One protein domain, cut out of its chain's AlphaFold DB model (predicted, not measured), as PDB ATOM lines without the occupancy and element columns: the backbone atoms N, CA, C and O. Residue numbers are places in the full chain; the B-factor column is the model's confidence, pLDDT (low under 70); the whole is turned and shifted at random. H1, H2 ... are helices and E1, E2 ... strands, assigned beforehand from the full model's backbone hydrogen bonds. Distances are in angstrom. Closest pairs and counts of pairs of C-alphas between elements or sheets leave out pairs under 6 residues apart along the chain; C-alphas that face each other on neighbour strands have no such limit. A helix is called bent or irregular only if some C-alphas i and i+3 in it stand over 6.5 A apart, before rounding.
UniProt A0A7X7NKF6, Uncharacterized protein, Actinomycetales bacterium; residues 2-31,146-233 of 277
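This is residues 2 to 31 and 146 to 233 of the 277 residues of an uncharacterized protein of Actinomycetales bacterium (UniProt A0A7X7NKF6). A strongly twisted sheet of five strands, E4 E5 E8 E7 E6, curls round one helix, H1, which fills its hollow side. A smaller sheet of three strands, E1 E2 E9, sits loosely over that same side beyond the last residue of H1, and residues 228 to 233 trail away from E9 as a tail. The printed part has 118 residues with nine named strands and one named helix, in the order E1 E2 E3 E4 E5 E6 E7 E8 H1 E9; both sheets are antiparallel throughout. The class is mixed, helices and strands, with under half of the residues in named elements. The whole is compact, with a radius of gyration of the C-alphas of 14.1 A, and spans 49 by 35 by 25 A.

E1, residues 2 to 6, and E2, residues 12 to 16, form a hairpin, antiparallel at 160 degrees; N 3 and O 15 are 2.8 A apart, within hydrogen-bond range. E9, residues 223 to 227, is the antiparallel neighbour of E2 at 171 degrees, with N 14 and O 225 at 2.9 A. E3, residues 29 to 31, pairs with no named strand; its closest C-alpha to E4, residues 146 to 150, is that of Val 29, 5.1 A from that of Ala 146. E4 is an edge strand of the large sheet and forms a hairpin with E5, residues 156 to 163, where N 147 and O 159 are 2.9 A apart. Residues 24 to 25 also pair with residues 149 to 150 of E4, antiparallel. E6, residues 181 to 184, is the other edge strand, and pairs with E7, residues 193 to 196, through N 183 and O 194 at 2.8 A. E8, residues 200 to 205, is the antiparallel neighbour of E7, with N 195 and O 202 at 2.8 A, and of E5, with N 160 and O 203 at 2.9 A. E6 E7 E8 are a meander, each strand the antiparallel neighbour of the one before; with E5, the antiparallel neighbour of E8, they make a Greek key. H1, residues 209 to 221, is on one face of this sheet, giving two layers; the closest C-alphas of H1 and E5 are those of Ala 215 and Val 157, 5.9 A apart. H1 is irregular, C-alphas 210 and 213 being 7.1 A apart, and 7 of its 9 O i to N i+4 pairs are within hydrogen-bond range. H1 is not on the small sheet. The closest C-alphas of E8 and E9 are those of Val 200 and Leu 226, 7.8 A apart.

E1 begins at C-alpha 2, (-13.450, 8.559, -17.625), and measures 13.1 A from first to last C-alpha; E2 measures 13.3 A, E3 6.6 A and E4 13.3 A. E5, the longest strand, begins at C-alpha 156, (-18.829, -5.764, -23.070), and measures 22.5 A. E6 measures 10.3 A, E7 9.8 A, E8 15.8 A and H1 19.5 A. E9, 13.2 A, ends at C-alpha 227, (1.000, 9.231, -14.392).

The two C-alphas farthest apart are those of Ser 188 and Gly 233, 49.8 A. Residues 32 to 145 are not printed; C-alphas 31 and 146 are 7.8 A apart across the cut, which lies between E3 and E4. Of the links printed whole, E2 to E3, with 12 residues, and E5 to E6, with 17, are long. The mean pLDDT of the printed part is 86.2; the model's confidence is under 70 at residues 20 to 23, 165 to 172 and 230 to 233.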
ATOM      1  N   LEU A   2     -14.820   8.668 -18.153       87.81
ATOM      2  CA  LEU A   2     -13.450   8.559 -17.625       87.81
ATOM      3  C   LEU A   2     -13.406   7.658 -16.379       87.81
ATOM      4  O   LEU A   2     -14.076   7.945 -15.389       87.81
ATOM      5  N   LEU A   3     -12.593   6.603 -16.413       92.31
ATOM      6  CA  LEU A   3     -12.204   5.808 -15.252       92.31
ATOM      7  C   LEU A   3     -10.870   6.329 -14.717       92.31
ATOM      8  O   LEU A   3      -9.839   6.155 -15.359       92.31
ATOM      9  N   ASN A   4     -10.886   6.905 -13.515       93.56
ATOM     10  CA  ASN A   4      -9.680   7.321 -12.798       93.56
ATOM     11  C   ASN A   4      -9.372   6.335 -11.672       93.56
ATOM     12  O   ASN A   4     -10.127   6.217 -10.706       93.56
ATOM     13  N   THR A   5      -8.247   5.643 -11.786       94.62
ATOM     14  CA  THR A   5      -7.858   4.558 -10.887       94.62
ATOM     15  C   THR A   5      -6.353   4.584 -10.612       94.62
ATOM     16  O   THR A   5      -5.634   5.500 -11.009       94.62
ATOM     17  N   THR A   6      -5.882   3.600  -9.858       95.00
ATOM     18  CA  THR A   6      -4.469   3.338  -9.587       95.00
ATOM     19  C   THR A   6      -4.101   1.929 -10.034       95.00
ATOM     20  O   THR A   6      -4.964   1.050 -10.047       95.00
ATOM     21  N   LEU A   7      -2.832   1.703 -10.365       95.38
ATOM     22  CA  LEU A   7      -2.213   0.377 -10.316       95.38
ATOM     23  C   LEU A   7      -1.876   0.020  -8.859       95.38
ATOM     24  O   LEU A   7      -1.957   0.869  -7.968       95.38
ATOM     25  N   LEU A   8      -1.492  -1.233  -8.593       95.81
ATOM     26  CA  LEU A   8      -1.242  -1.678  -7.218       95.81
ATOM     27  C   LEU A   8      -0.127  -0.913  -6.498       95.81
ATOM     28  O   LEU A   8      -0.183  -0.803  -5.282       95.81
ATOM     29  N   ASP A   9       0.860  -0.359  -7.193       94.44
ATOM     30  CA  ASP A   9       1.908   0.461  -6.568       94.44
ATOM     31  C   ASP A   9       1.505   1.930  -6.362       94.44
ATOM     32  O   ASP A   9       2.299   2.728  -5.865       94.44
ATOM     33  N   GLY A  10       0.273   2.298  -6.725       93.81
ATOM     34  CA  GLY A  10      -0.264   3.644  -6.580       93.81
ATOM     35  C   GLY A  10      -0.067   4.557  -7.790       93.81
ATOM     36  O   GLY A  10      -0.557   5.686  -7.737       93.81
ATOM     37  N   GLN A  11       0.586   4.106  -8.869       93.69
ATOM     38  CA  GLN A  11       0.647   4.884 -10.111       93.69
ATOM     39  C   GLN A  11      -0.764   5.143 -10.644       93.69
ATOM     40  O   GLN A  11      -1.615   4.252 -10.605       93.69
ATOM     41  N   LEU A  12      -1.024   6.358 -11.120       94.19
ATOM     42  CA  LEU A  12      -2.341   6.751 -11.601       94.19
ATOM     43  C   LEU A  12      -2.557   6.248 -13.021       94.19
ATOM     44  O   LEU A  12      -1.677   6.364 -13.869       94.19
ATOM     45  N   LEU A  13      -3.752   5.721 -13.266       94.31
ATOM     46  CA  LEU A  13      -4.201   5.305 -14.583       94.31
ATOM     47  C   LEU A  13      -5.563   5.939 -14.852       94.31
ATOM     48  O   LEU A  13      -6.508   5.745 -14.081       94.31
ATOM     49  N   ALA A  14      -5.653   6.677 -15.950       93.94
ATOM     50  CA  ALA A  14      -6.896   7.219 -16.467       93.94
ATOM     51  C   ALA A  14      -7.229   6.532 -17.796       93.94
ATOM     52  O   ALA A  14      -6.400   6.525 -18.706       93.94
ATOM     53  N   LEU A  15      -8.427   5.953 -17.899       93.31
ATOM     54  CA  LEU A  15      -8.960   5.360 -19.129       93.31
ATOM     55  C   LEU A  15     -10.201   6.131 -19.554       93.31
ATOM     56  O   LEU A  15     -11.115   6.304 -18.749       93.31
ATOM     57  N   GLY A  16     -10.263   6.574 -20.805       91.19
ATOM     58  CA  GLY A  16     -11.400   7.344 -21.286       91.19
ATOM     59  C   GLY A  16     -11.784   7.057 -22.725       91.19
ATOM     60  O   GLY A  16     -10.960   6.669 -23.538       91.19
ATOM     61  N   THR A  17     -13.056   7.273 -23.039       87.56
ATOM     62  CA  THR A  17     -13.574   7.317 -24.413       87.56
ATOM     63  C   THR A  17     -14.267   8.658 -24.643       87.56
ATOM     64  O   THR A  17     -14.911   9.217 -23.741       87.56
ATOM     65  N   THR A  18     -14.106   9.188 -25.850       80.31
ATOM     66  CA  THR A  18     -14.656  10.468 -26.316       80.31
ATOM     67  C   THR A  18     -15.940  10.297 -27.121       80.31
ATOM     68  O   THR A  18     -16.786  11.190 -27.115       80.31
ATOM     69  N   SER A  19     -16.105   9.156 -27.793       72.62
ATOM     70  CA  SER A  19     -17.319   8.787 -28.509       72.62
ATOM     71  C   SER A  19     -18.021   7.639 -27.782       72.62
ATOM     72  O   SER A  19     -17.403   6.680 -27.323       72.62
ATOM     73  N   SER A  20     -19.334   7.783 -27.593       58.47
ATOM     74  CA  SER A  20     -20.165   6.734 -27.004       58.47
ATOM     75  C   SER A  20     -20.447   5.709 -28.099       58.47
ATOM     76  O   SER A  20     -21.077   6.059 -29.098       58.47
ATOM     77  N   PRO A  21     -19.986   4.466 -27.910       61.44
ATOM     78  CA  PRO A  21     -20.934   3.502 -27.362       61.44
ATOM     79  C   PRO A  21     -20.589   3.036 -25.949       61.44
ATOM     80  O   PRO A  21     -21.479   2.526 -25.285       61.44
ATOM     81  N   VAL A  22     -19.361   3.239 -25.454       65.00
ATOM     82  CA  VAL A  22     -18.979   2.765 -24.112       65.00
ATOM     83  C   VAL A  22     -19.688   3.589 -23.046       65.00
ATOM     84  O   VAL A  22     -19.327   4.740 -22.782       65.00
ATOM     85  N   ALA A  23     -20.710   2.977 -22.463       61.69
ATOM     86  CA  ALA A  23     -21.568   3.589 -21.472       61.69
ATOM     87  C   ALA A  23     -20.928   3.535 -20.085       61.69
ATOM     88  O   ALA A  23     -21.035   4.518 -19.363       61.69
ATOM     89  N   ASP A  24     -20.226   2.440 -19.746       85.31
ATOM     90  CA  ASP A  24     -19.752   2.194 -18.383       85.31
ATOM     91  C   ASP A  24     -18.471   1.346 -18.315       85.31
ATOM     92  O   ASP A  24     -18.364   0.279 -18.928       85.31
ATOM     93  N   PHE A  25     -17.509   1.795 -17.502       91.12
ATOM     94  CA  PHE A  25     -16.421   0.947 -17.013       91.12
ATOM     95  C   PHE A  25     -16.851   0.269 -15.711       91.12
ATOM     96  O   PHE A  25     -17.245   0.939 -14.752       91.12
ATOM     97  N   ALA A  26     -16.727  -1.054 -15.650       92.88
ATOM     98  CA  ALA A  26     -16.899  -1.792 -14.406       92.88
ATOM     99  C   ALA A  26     -15.802  -1.432 -13.387       92.88
ATOM    100  O   ALA A  26     -14.765  -0.850 -13.714       92.88
ATOM    101  N   ALA A  27     -16.007  -1.817 -12.126       92.75
ATOM    102  CA  ALA A  27     -14.965  -1.677 -11.119       92.75
ATOM    103  C   ALA A  27     -13.755  -2.571 -11.475       92.75
ATOM    104  O   ALA A  27     -13.938  -3.770 -11.701       92.75
ATOM    105  N   PRO A  28     -12.530  -2.019 -11.533       95.62
ATOM    106  CA  PRO A  28     -11.372  -2.754 -12.021       95.62
ATOM    107  C   PRO A  28     -10.794  -3.715 -10.977       95.62
ATOM    108  O   PRO A  28     -10.847  -3.454  -9.769       95.62
ATOM    109  N   VAL A  29     -10.142  -4.769 -11.467       97.56
ATOM    110  CA  VAL A  29      -9.233  -5.628 -10.700       97.56
ATOM    111  C   VAL A  29      -7.805  -5.277 -11.094       97.56
ATOM    112  O   VAL A  29      -7.475  -5.234 -12.271       97.56
ATOM    113  N   ARG A  30      -6.956  -4.997 -10.111       97.31
ATOM    114  CA  ARG A  30      -5.534  -4.694 -10.305       97.31
ATOM    115  C   ARG A  30      -4.733  -5.936  -9.970       97.31
ATOM    116  O   ARG A  30      -4.990  -6.516  -8.915       97.31
ATOM    117  N   THR A  31      -3.753  -6.289 -10.787       97.50
ATOM    118  CA  THR A  31      -2.863  -7.418 -10.501       97.50
ATOM    119  C   THR A  31      -1.426  -6.953 -10.392       97.50
ATOM    120  O   THR A  31      -0.986  -5.978 -11.007       97.50
ATOM    121  N   ALA A 146      -7.289  -5.188 -15.054       97.06
ATOM    122  CA  ALA A 146      -8.398  -5.779 -15.776       97.06
ATOM    123  C   ALA A 146      -9.683  -4.987 -15.501       97.06
ATOM    124  O   ALA A 146     -10.076  -4.785 -14.348       97.06
ATOM    125  N   VAL A 147     -10.364  -4.551 -16.558       96.00
ATOM    126  CA  VAL A 147     -11.636  -3.830 -16.458       96.00
ATOM    127  C   VAL A 147     -12.558  -4.178 -17.616       96.00
ATOM    128  O   VAL A 147     -12.122  -4.275 -18.756       96.00
ATOM    129  N   SER A 148     -13.847  -4.362 -17.336       94.50
ATOM    130  CA  SER A 148     -14.848  -4.524 -18.390       94.50
ATOM    131  C   SER A 148     -15.349  -3.156 -18.856       94.50
ATOM    132  O   SER A 148     -15.697  -2.317 -18.024       94.50
ATOM    133  N   ALA A 149     -15.378  -2.940 -20.169       93.19
ATOM    134  CA  ALA A 149     -15.969  -1.776 -20.817       93.19
ATOM    135  C   ALA A 149     -17.236  -2.217 -21.560       93.19
ATOM    136  O   ALA A 149     -17.158  -3.026 -22.486       93.19
ATOM    137  N   GLY A 150     -18.399  -1.729 -21.124       89.38
ATOM    138  CA  GLY A 150     -19.703  -2.112 -21.669       89.38
ATOM    139  C   GLY A 150     -20.353  -1.014 -22.500       89.38
ATOM    140  O   GLY A 150     -20.122   0.171 -22.263       89.38
ATOM    141  N   ASP A 151     -21.214  -1.406 -23.436       87.50
ATOM    142  CA  ASP A 151     -21.995  -0.476 -24.268       87.50
ATOM    143  C   ASP A 151     -23.388  -0.138 -23.694       87.50
ATOM    144  O   ASP A 151     -24.196   0.546 -24.321       87.50
ATOM    145  N   GLY A 152     -23.697  -0.648 -22.497       83.25
ATOM    146  CA  GLY A 152     -24.992  -0.485 -21.830       83.25
ATOM    147  C   GLY A 152     -26.112  -1.389 -22.363       83.25
ATOM    148  O   GLY A 152     -27.171  -1.464 -21.742       83.25
ATOM    149  N   SER A 153     -25.890  -2.124 -23.457       85.75
ATOM    150  CA  SER A 153     -26.851  -3.077 -24.031       85.75
ATOM    151  C   SER A 153     -26.639  -4.524 -23.555       85.75
ATOM    152  O   SER A 153     -27.398  -5.425 -23.910       85.75
ATOM    153  N   GLY A 154     -25.634  -4.736 -22.699       84.44
ATOM    154  CA  GLY A 154     -25.236  -6.042 -22.168       84.44
ATOM    155  C   GLY A 154     -24.009  -6.633 -22.865       84.44
ATOM    156  O   GLY A 154     -23.445  -7.606 -22.363       84.44
ATOM    157  N   HIS A 155     -23.555  -6.025 -23.963       89.00
ATOM    158  CA  HIS A 155     -22.278  -6.348 -24.581       89.00
ATOM    159  C   HIS A 155     -21.141  -5.641 -23.841       89.00
ATOM    160  O   HIS A 155     -21.276  -4.517 -23.345       89.00
ATOM    161  N   SER A 156     -20.007  -6.325 -23.721       92.31
ATOM    162  CA  SER A 156     -18.829  -5.764 -23.070       92.31
ATOM    163  C   SER A 156     -17.547  -6.370 -23.602       92.31
ATOM    164  O   SER A 156     -17.548  -7.454 -24.178       92.31
ATOM    165  N   VAL A 157     -16.449  -5.658 -23.390       93.94
ATOM    166  CA  VAL A 157     -15.102  -6.076 -23.758       93.94
ATOM    167  C   VAL A 157     -14.242  -6.012 -22.512       93.94
ATOM    168  O   VAL A 157     -14.228  -4.999 -21.811       93.94
ATOM    169  N   LEU A 158     -13.514  -7.091 -22.228       95.94
ATOM    170  CA  LEU A 158     -12.518  -7.074 -21.169       95.94
ATOM    171  C   LEU A 158     -11.269  -6.360 -21.685       95.94
ATOM    172  O   LEU A 158     -10.693  -6.763 -22.692       95.94
ATOM    173  N   LEU A 159     -10.851  -5.319 -20.982       96.81
ATOM    174  CA  LEU A 159      -9.598  -4.619 -21.205       96.81
ATOM    175  C   LEU A 159      -8.592  -5.089 -20.157       96.81
ATOM    176  O   LEU A 159      -8.816  -4.904 -18.963       96.81
ATOM    177  N   ASP A 160      -7.495  -5.685 -20.607       96.56
ATOM    178  CA  ASP A 160      -6.317  -5.980 -19.789       96.56
ATOM    179  C   ASP A 160      -5.229  -4.959 -20.136       96.56
ATOM    180  O   ASP A 160      -4.650  -4.986 -21.225       96.56
ATOM    181  N   VAL A 161      -5.024  -4.001 -19.233       96.38
ATOM    182  CA  VAL A 161      -4.104  -2.871 -19.373       96.38
ATOM    183  C   VAL A 161      -2.824  -3.177 -18.614       96.38
ATOM    184  O   VAL A 161      -2.831  -3.257 -17.387       96.38
ATOM    185  N   ARG A 162      -1.701  -3.278 -19.325       94.75
ATOM    186  CA  ARG A 162      -0.389  -3.601 -18.752       94.75
ATOM    187  C   ARG A 162       0.597  -2.476 -18.985       94.75
ATOM    188  O   ARG A 162       0.587  -1.850 -20.044       94.75
ATOM    189  N   ARG A 163       1.519  -2.264 -18.044       90.62
ATOM    190  CA  ARG A 163       2.684  -1.404 -18.303       90.62
ATOM    191  C   ARG A 163       3.529  -1.959 -19.444       90.62
ATOM    192  O   ARG A 163       3.851  -3.149 -19.463       90.62
ATOM    193  N   ALA A 164       3.956  -1.085 -20.346       84.06
ATOM    194  CA  ALA A 164       4.930  -1.441 -21.361       84.06
ATOM    195  C   ALA A 164       6.302  -1.670 -20.699       84.06
ATOM    196  O   ALA A 164       6.865  -0.783 -20.063       84.06
ATOM    197  N   PHE A 165       6.871  -2.871 -20.851       69.31
ATOM    198  CA  PHE A 165       8.225  -3.177 -20.354       69.31
ATOM    199  C   PHE A 165       9.324  -2.478 -21.169       69.31
ATOM    200  O   PHE A 165      10.440  -2.277 -20.689       69.31
ATOM    201  N   ARG A 166       9.022  -2.167 -22.433       62.53
ATOM    202  CA  ARG A 166       9.833  -1.405 -23.387       62.53
ATOM    203  C   ARG A 166       8.868  -0.719 -24.356       62.53
ATOM    204  O   ARG A 166       7.844  -1.333 -24.659       62.53
ATOM    205  N   PRO A 167       9.187   0.475 -24.885       55.91
ATOM    206  CA  PRO A 167       8.388   1.058 -25.954       55.91
ATOM    207  C   PRO A 167       8.313   0.057 -27.113       55.91
ATOM    208  O   PRO A 167       9.347  -0.443 -27.575       55.91
ATOM    209  N   ALA A 168       7.092  -0.286 -27.527       55.75
ATOM    210  CA  ALA A 168       6.864  -1.251 -28.591       55.75
ATOM    211  C   ALA A 168       7.578  -0.792 -29.880       55.75
ATOM    212  O   ALA A 168       7.618   0.411 -30.176       55.75
ATOM    213  N   PRO A 169       8.177  -1.708 -30.665       54.06
ATOM    214  CA  PRO A 169       8.739  -1.353 -31.958       54.06
ATOM    215  C   PRO A 169       7.624  -0.818 -32.864       54.06
ATOM    216  O   PRO A 169       6.778  -1.559 -33.357       54.06
ATOM    217  N   ARG A 170       7.640   0.499 -33.090       56.91
ATOM    218  CA  ARG A 170       6.722   1.194 -33.995       56.91
ATOM    219  C   ARG A 170       6.860   0.593 -35.400       56.91
ATOM    220  O   ARG A 170       7.896   0.789 -36.030       56.91
ATOM    221  N   GLY A 171       5.825  -0.085 -35.905       54.41
ATOM    222  CA  GLY A 171       5.692  -0.319 -37.351       54.41
ATOM    223  C   GLY A 171       5.403  -1.732 -37.864       54.41
ATOM    224  O   GLY A 171       5.468  -1.920 -39.077       54.41
ATOM    225  N   ASN A 172       5.038  -2.711 -37.036       55.62
ATOM    226  CA  ASN A 172       4.844  -4.088 -37.514       55.62
ATOM    227  C   ASN A 172       3.362  -4.483 -37.632       55.62
ATOM    228  O   ASN A 172       2.918  -5.419 -36.985       55.62
ATOM    229  N   GLY A 173       2.607  -3.787 -38.489       70.62
ATOM    230  CA  GLY A 173       1.231  -4.166 -38.840       70.62
ATOM    231  C   GLY A 173       0.185  -3.731 -37.810       70.62
ATOM    232  O   GLY A 173       0.030  -4.323 -36.752       70.62
ATOM    233  N   GLY A 174      -0.570  -2.689 -38.140       85.12
ATOM    234  CA  GLY A 174      -1.639  -2.158 -37.299       85.12
ATOM    235  C   GLY A 174      -2.146  -0.826 -37.842       85.12
ATOM    236  O   GLY A 174      -1.504  -0.205 -38.692       85.12
ATOM    237  N   GLN A 175      -3.302  -0.388 -37.364       91.69
ATOM    238  CA  GLN A 175      -3.904   0.891 -37.714       91.69
ATOM    239  C   GLN A 175      -3.592   1.924 -36.631       91.69
ATOM    240  O   GLN A 175      -3.763   1.669 -35.440       91.69
ATOM    241  N   ARG A 176      -3.150   3.120 -37.037       92.25
ATOM    242  CA  ARG A 176      -3.023   4.247 -36.110       92.25
ATOM    243  C   ARG A 176      -4.421   4.692 -35.670       92.25
ATOM    244  O   ARG A 176      -5.254   5.008 -36.518       92.25
ATOM    245  N   VAL A 177      -4.649   4.738 -34.362       92.19
ATOM    246  CA  VAL A 177      -5.894   5.194 -33.719       92.19
ATOM    247  C   VAL A 177      -5.579   6.281 -32.683       92.19
ATOM    248  O   VAL A 177      -4.425   6.706 -32.584       92.19
ATOM    249  N   ARG A 178      -6.578   6.770 -31.930       88.19
ATOM    250  CA  ARG A 178      -6.374   7.897 -31.004       88.19
ATOM    251  C   ARG A 178      -5.330   7.578 -29.932       88.19
ATOM    252  O   ARG A 178      -4.364   8.327 -29.795       88.19
ATOM    253  N   GLY A 179      -5.505   6.466 -29.223       87.38
ATOM    254  CA  GLY A 179      -4.641   6.075 -28.108       87.38
ATOM    255  C   GLY A 179      -3.278   5.506 -28.506       87.38
ATOM    256  O   GLY A 179      -2.394   5.413 -27.663       87.38
ATOM    257  N   GLY A 180      -3.067   5.127 -29.772       91.06
ATOM    258  CA  GLY A 180      -1.857   4.400 -30.150       91.06
ATOM    259  C   GLY A 180      -1.963   3.635 -31.464       91.06
ATOM    260  O   GLY A 180      -2.528   4.120 -32.447       91.06
ATOM    261  N   TRP A 181      -1.361   2.450 -31.496       92.75
ATOM    262  CA  TRP A 181      -1.413   1.526 -32.627       92.75
ATOM    263  C   TRP A 181      -2.300   0.338 -32.287       92.75
ATOM    264  O   TRP A 181      -2.005  -0.405 -31.359       92.75
ATOM    265  N   LEU A 182      -3.384   0.171 -33.039       93.50
ATOM    266  CA  LEU A 182      -4.318  -0.932 -32.881       93.50
ATOM    267  C   LEU A 182      -3.962  -2.052 -33.858       93.50
ATOM    268  O   LEU A 182      -3.918  -1.845 -35.071       93.50
ATOM    269  N   SER A 183      -3.739  -3.249 -33.339       92.25
ATOM    270  CA  SER A 183      -3.512  -4.461 -34.119       92.25
ATOM    271  C   SER A 183      -4.444  -5.581 -33.658       92.25
ATOM    272  O   SER A 183      -5.089  -5.502 -32.611       92.25
ATOM    273  N   ARG A 184      -4.564  -6.619 -34.484       90.44
ATOM    274  CA  ARG A 184      -5.337  -7.822 -34.177       90.44
ATOM    275  C   ARG A 184      -4.366  -8.959 -33.907       90.44
ATOM    276  O   ARG A 184      -3.354  -9.067 -34.599       90.44
ATOM    277  N   SER A 185      -4.690  -9.802 -32.933       85.25
ATOM    278  CA  SER A 185      -3.921 -11.006 -32.645       85.25
ATOM    279  C   SER A 185      -3.826 -11.927 -33.863       85.25
ATOM    280  O   SER A 185      -4.639 -11.866 -34.794       85.25
ATOM    281  N   SER A 186      -2.803 -12.783 -33.864       78.19
ATOM    282  CA  SER A 186      -2.606 -13.766 -34.928       78.19
ATOM    283  C   SER A 186      -3.849 -14.660 -35.083       78.19
ATOM    284  O   SER A 186      -4.425 -15.073 -34.075       78.19
ATOM    285  N   PRO A 187      -4.223 -15.068 -36.314       70.50
ATOM    286  CA  PRO A 187      -5.305 -16.030 -36.545       70.50
ATOM    287  C   PRO A 187      -5.108 -17.393 -35.858       70.50
ATOM    288  O   PRO A 187      -6.050 -18.173 -35.768       70.50
ATOM    289  N   SER A 188      -3.886 -17.710 -35.418       70.62
ATOM    290  CA  SER A 188      -3.555 -18.948 -34.699       70.62
ATOM    291  C   SER A 188      -3.905 -18.920 -33.207       70.62
ATOM    292  O   SER A 188      -3.744 -19.931 -32.529       70.62
ATOM    293  N   GLU A 189      -4.328 -17.771 -32.680       74.00
ATOM    294  CA  GLU A 189      -4.618 -17.545 -31.265       74.00
ATOM    295  C   GLU A 189      -6.090 -17.169 -31.063       74.00
ATOM    296  O   GLU A 189      -6.815 -16.876 -32.015       74.00
ATOM    297  N   ARG A 190      -6.549 -17.144 -29.803       78.19
ATOM    298  CA  ARG A 190      -7.862 -16.570 -29.487       78.19
ATOM    299  C   ARG A 190      -7.895 -15.123 -29.985       78.19
ATOM    300  O   ARG A 190      -6.980 -14.345 -29.694       78.19
ATOM    301  N   VAL A 191      -8.949 -14.776 -30.721       86.19
ATOM    302  CA  VAL A 191      -9.110 -13.444 -31.305       86.19
ATOM    303  C   VAL A 191      -9.171 -12.402 -30.189       86.19
ATOM    304  O   VAL A 191     -10.068 -12.429 -29.351       86.19
ATOM    305  N   HIS A 192      -8.208 -11.488 -30.198       90.19
ATOM    306  CA  HIS A 192      -8.172 -10.305 -29.354       90.19
ATOM    307  C   HIS A 192      -7.523  -9.156 -30.127       90.19
ATOM    308  O   HIS A 192      -6.920  -9.346 -31.190       90.19
ATOM    309  N   LEU A 193      -7.680  -7.948 -29.610       93.69
ATOM    310  CA  LEU A 193      -7.083  -6.743 -30.164       93.69
ATOM    311  C   LEU A 193      -6.010  -6.227 -29.215       93.69
ATOM    312  O   LEU A 193      -6.139  -6.373 -28.003       93.69
ATOM    313  N   VAL A 194      -4.964  -5.628 -29.769       93.94
ATOM    314  CA  VAL A 194      -3.852  -5.065 -29.007       93.94
ATOM    315  C   VAL A 194      -3.723  -3.595 -29.367       93.94
ATOM    316  O   VAL A 194      -3.480  -3.261 -30.526       93.94
ATOM    317  N   LEU A 195      -3.890  -2.720 -28.382       93.44
ATOM    318  CA  LEU A 195      -3.583  -1.302 -28.488       93.44
ATOM    319  C   LEU A 195      -2.239  -1.039 -27.810       93.44
ATOM    320  O   LEU A 195      -2.117  -1.140 -26.590       93.44
ATOM    321  N   GLU A 196      -1.238  -0.684 -28.603       92.19
ATOM    322  CA  GLU A 196       0.100  -0.346 -28.123       92.19
ATOM    323  C   GLU A 196       0.258   1.173 -28.012       92.19
ATOM    324  O   GLU A 196       0.059   1.911 -28.989       92.19
ATOM    325  N   THR A 197       0.653   1.639 -26.828       89.44
ATOM    326  CA  THR A 197       1.044   3.027 -26.557       89.44
ATOM    327  C   THR A 197       2.524   3.084 -26.160       89.44
ATOM    328  O   THR A 197       3.223   2.068 -26.182       89.44
ATOM    329  N   ASP A 198       3.040   4.275 -25.852       87.25
ATOM    330  CA  ASP A 198       4.428   4.407 -25.397       87.25
ATOM    331  C   ASP A 198       4.620   3.851 -23.964       87.25
ATOM    332  O   ASP A 198       5.686   3.311 -23.668       87.25
ATOM    333  N   ASP A 199       3.581   3.907 -23.118       89.56
ATOM    334  CA  ASP A 199       3.655   3.571 -21.685       89.56
ATOM    335  C   ASP A 199       2.869   2.309 -21.295       89.56
ATOM    336  O   ASP A 199       3.155   1.677 -20.272       89.56
ATOM    337  N   VAL A 200       1.872   1.917 -22.093       92.19
ATOM    338  CA  VAL A 200       0.991   0.779 -21.805       92.19
ATOM    339  C   VAL A 200       0.676  -0.047 -23.050       92.19
ATOM    340  O   VAL A 200       0.717   0.431 -24.182       92.19
ATOM    341  N   VAL A 201       0.307  -1.301 -22.820       93.19
ATOM    342  CA  VAL A 201      -0.289  -2.189 -23.817       93.19
ATOM    343  C   VAL A 201      -1.659  -2.604 -23.302       93.19
ATOM    344  O   VAL A 201      -1.776  -3.030 -22.154       93.19
ATOM    345  N   VAL A 202      -2.689  -2.479 -24.136       94.75
ATOM    346  CA  VAL A 202      -4.050  -2.906 -23.798       94.75
ATOM    347  C   VAL A 202      -4.476  -4.051 -24.686       94.75
ATOM    348  O   VAL A 202      -4.503  -3.921 -25.907       94.75
ATOM    349  N   TYR A 203      -4.872  -5.152 -24.063       95.06
ATOM    350  CA  TYR A 203      -5.517  -6.266 -24.733       95.06
ATOM    351  C   TYR A 203      -7.032  -6.111 -24.600       95.06
ATOM    352  O   TYR A 203      -7.570  -6.170 -23.497       95.06
ATOM    353  N   GLY A 204      -7.723  -5.911 -25.721       95.75
ATOM    354  CA  GLY A 204      -9.180  -5.988 -25.792       95.75
ATOM    355  C   GLY A 204      -9.598  -7.414 -26.095       95.75
ATOM    356  O   GLY A 204      -9.392  -7.908 -27.206       95.75
ATOM    357  N   ILE A 205     -10.169  -8.071 -25.096       94.94
ATOM    358  CA  ILE A 205     -10.583  -9.466 -25.140       94.94
ATOM    359  C   ILE A 205     -12.111  -9.489 -25.234       94.94
ATOM    360  O   ILE A 205     -12.797  -9.320 -24.219       94.94
ATOM    361  N   PRO A 206     -12.667  -9.680 -26.440       93.06
ATOM    362  CA  PRO A 206     -14.100  -9.831 -26.582       93.06
ATOM    363  C   PRO A 206     -14.551 -11.178 -25.972       93.06
ATOM    364  O   PRO A 206     -13.838 -12.186 -26.090       93.06
ATOM    365  N   PRO A 207     -15.725 -11.239 -25.315       90.06
ATOM    366  CA  PRO A 207     -16.289 -12.490 -24.815       90.06
ATOM    367  C   PRO A 207     -16.481 -13.506 -25.941       90.06
ATOM    368  O   PRO A 207     -16.098 -14.672 -25.797       90.06
ATOM    369  N   THR A 208     -17.009 -13.038 -27.074       89.56
ATOM    370  CA  THR A 208     -17.284 -13.825 -28.279       89.56
ATOM    371  C   THR A 208     -16.775 -13.123 -29.538       89.56
ATOM    372  O   THR A 208     -16.506 -11.927 -29.528       89.56
ATOM    373  N   GLU A 209     -16.667 -13.838 -30.660       86.06
ATOM    374  CA  GLU A 209     -16.258 -13.215 -31.930       86.06
ATOM    375  C   GLU A 209     -17.244 -12.147 -32.429       86.06
ATOM    376  O   GLU A 209     -16.821 -11.213 -33.105       86.06
ATOM    377  N   SER A 210     -18.531 -12.237 -32.070       87.00
ATOM    378  CA  SER A 210     -19.526 -11.211 -32.412       87.00
ATOM    379  C   SER A 210     -19.311  -9.883 -31.686       87.00
ATOM    380  O   SER A 210     -19.794  -8.864 -32.163       87.00
ATOM    381  N   ASP A 211     -18.558  -9.869 -30.582       89.75
ATOM    382  CA  ASP A 211     -18.235  -8.641 -29.841       89.75
ATOM    383  C   ASP A 211     -16.948  -7.969 -30.360       89.75
ATOM    384  O   ASP A 211     -16.452  -7.009 -29.768       89.75
ATOM    385  N   LEU A 212     -16.361  -8.475 -31.453       90.50
ATOM    386  CA  LEU A 212     -15.106  -7.947 -31.988       90.50
ATOM    387  C   LEU A 212     -15.249  -6.508 -32.491       90.50
ATOM    388  O   LEU A 212     -14.341  -5.711 -32.270       90.50
ATOM    389  N   ASP A 213     -16.368  -6.172 -33.130       90.69
ATOM    390  CA  ASP A 213     -16.611  -4.814 -33.625       90.69
ATOM    391  C   ASP A 213     -16.677  -3.820 -32.457       90.69
ATOM    392  O   ASP A 213     -16.005  -2.789 -32.493       90.69
ATOM    393  N   LEU A 214     -17.345  -4.193 -31.356       91.06
ATOM    394  CA  LEU A 214     -17.336  -3.410 -30.119       91.06
ATOM    395  C   LEU A 214     -15.910  -3.250 -29.572       91.06
ATOM    396  O   LEU A 214     -15.523  -2.155 -29.171       91.06
ATOM    397  N   ALA A 215     -15.097  -4.310 -29.582       92.56
ATOM    398  CA  ALA A 215     -13.705  -4.230 -29.135       92.56
ATOM    399  C   ALA A 215     -12.862  -3.287 -30.006       92.56
ATOM    400  O   ALA A 215     -12.035  -2.547 -29.466       92.56
ATOM    401  N   VAL A 216     -13.076  -3.284 -31.329       93.12
ATOM    402  CA  VAL A 216     -12.425  -2.338 -32.247       93.12
ATOM    403  C   VAL A 216     -12.845  -0.916 -31.907       93.12
ATOM    404  O   VAL A 216     -11.976  -0.061 -31.762       93.12
ATOM    405  N   GLU A 217     -14.143  -0.662 -31.753       91.94
ATOM    406  CA  GLU A 217     -14.675   0.666 -31.439       91.94
ATOM    407  C   GLU A 217     -14.141   1.194 -30.104       91.94
ATOM    408  O   GLU A 217     -13.606   2.304 -30.056       91.94
ATOM    409  N   VAL A 218     -14.198   0.376 -29.044       92.75
ATOM    410  CA  VAL A 218     -13.676   0.716 -27.712       92.75
ATOM    411  C   VAL A 218     -12.200   1.095 -27.803       92.75
ATOM    412  O   VAL A 218     -11.819   2.177 -27.368       92.75
ATOM    413  N   LEU A 219     -11.356   0.230 -28.375       94.12
ATOM    414  CA  LEU A 219      -9.907   0.448 -28.403       94.12
ATOM    415  C   LEU A 219      -9.472   1.540 -29.384       94.12
ATOM    416  O   LEU A 219      -8.467   2.208 -29.140       94.12
ATOM    417  N   ALA A 220     -10.191   1.736 -30.490       93.38
ATOM    418  CA  ALA A 220      -9.885   2.800 -31.441       93.38
ATOM    419  C   ALA A 220     -10.128   4.192 -30.839       93.38
ATOM    420  O   ALA A 220      -9.421   5.149 -31.182       93.38
ATOM    421  N   ASP A 221     -11.109   4.296 -29.942       91.75
ATOM    422  CA  ASP A 221     -11.484   5.543 -29.281       91.75
ATOM    423  C   ASP A 221     -10.784   5.761 -27.928       91.75
ATOM    424  O   ASP A 221     -10.750   6.896 -27.447       91.75
ATOM    425  N   LEU A 222     -10.204   4.704 -27.348       93.00
ATOM    426  CA  LEU A 222      -9.610   4.705 -26.014       93.00
ATOM    427  C   LEU A 222      -8.447   5.702 -25.891       93.00
ATOM    428  O   LEU A 222      -7.454   5.646 -26.619       93.00
ATOM    429  N   GLU A 223      -8.562   6.584 -24.908       91.88
ATOM    430  CA  GLU A 223      -7.507   7.440 -24.380       91.88
ATOM    431  C   GLU A 223      -6.979   6.840 -23.081       91.88
ATOM    432  O   GLU A 223      -7.749   6.388 -22.228       91.88
ATOM    433  N   ILE A 224      -5.654   6.830 -22.933       91.81
ATOM    434  CA  ILE A 224      -4.990   6.255 -21.769       91.81
ATOM    435  C   ILE A 224      -3.903   7.206 -21.307       91.81
ATOM    436  O   ILE A 224      -3.047   7.601 -22.098       91.81
ATOM    437  N   VAL A 225      -3.930   7.540 -20.023       92.00
ATOM    438  CA  VAL A 225      -2.889   8.341 -19.380       92.00
ATOM    439  C   VAL A 225      -2.380   7.576 -18.171       92.00
ATOM    440  O   VAL A 225      -3.160   7.174 -17.307       92.00
ATOM    441  N   LEU A 226      -1.065   7.370 -18.132       92.12
ATOM    442  CA  LEU A 226      -0.359   6.772 -17.011       92.12
ATOM    443  C   LEU A 226       0.513   7.856 -16.371       92.12
ATOM    444  O   LEU A 226       1.389   8.409 -17.031       92.12
ATOM    445  N   GLU A 227       0.268   8.178 -15.103       91.19
ATOM    446  CA  GLU A 227       1.000   9.231 -14.392       91.19
ATOM    447  C   GLU A 227       1.679   8.661 -13.156       91.19
ATOM    448  O   GLU A 227       1.070   7.902 -12.398       91.19
ATOM    449  N   ASP A 228       2.927   9.064 -12.918       86.31
ATOM    450  CA  ASP A 228       3.653   8.697 -11.706       86.31
ATOM    451  C   ASP A 228       2.844   9.017 -10.441       86.31
ATOM    452  O   ASP A 228       2.138  10.033 -10.386       86.31
ATOM    453  N   PRO A 229       2.939   8.170  -9.398       76.56
ATOM    454  CA  PRO A 229       2.279   8.464  -8.140       76.56
ATOM    455  C   PRO A 229       2.756   9.831  -7.622       76.56
ATOM    456  O   PRO A 229       3.946  10.157  -7.735       76.56
ATOM    457  N   PRO A 230       1.861  10.643  -7.029       69.12
ATOM    458  CA  PRO A 230       2.276  11.885  -6.394       69.12
ATOM    459  C   PRO A 230       3.358  11.570  -5.356       69.12
ATOM    460  O   PRO A 230       3.205  10.651  -4.553       69.12
ATOM    461  N   ARG A 231       4.477  12.304  -5.393       69.75
ATOM    462  CA  ARG A 231       5.579  12.099  -4.442       69.75
ATOM    463  C   ARG A 231       5.048  12.307  -3.023       69.75
ATOM    464  O   ARG A 231       4.575  13.402  -2.714       69.75
ATOM    465  N   ASP A 232       5.157  11.280  -2.180       54.12
ATOM    466  CA  ASP A 232       4.873  11.368  -0.745       54.12
ATOM    467  C   ASP A 232       5.624  12.589  -0.169       54.12
ATOM    468  O   ASP A 232       6.855  12.602  -0.124       54.12
ATOM    469  N   GLY A 233       4.893  13.647   0.206       48.22
ATOM    470  CA  GLY A 233       5.461  14.890   0.751       48.22
ATOM    471  C   GLY A 233       5.249  16.169  -0.068       48.22
ATOM    472  O   GLY A 233       5.699  17.228   0.367       48.22
TER     473      GLY A 233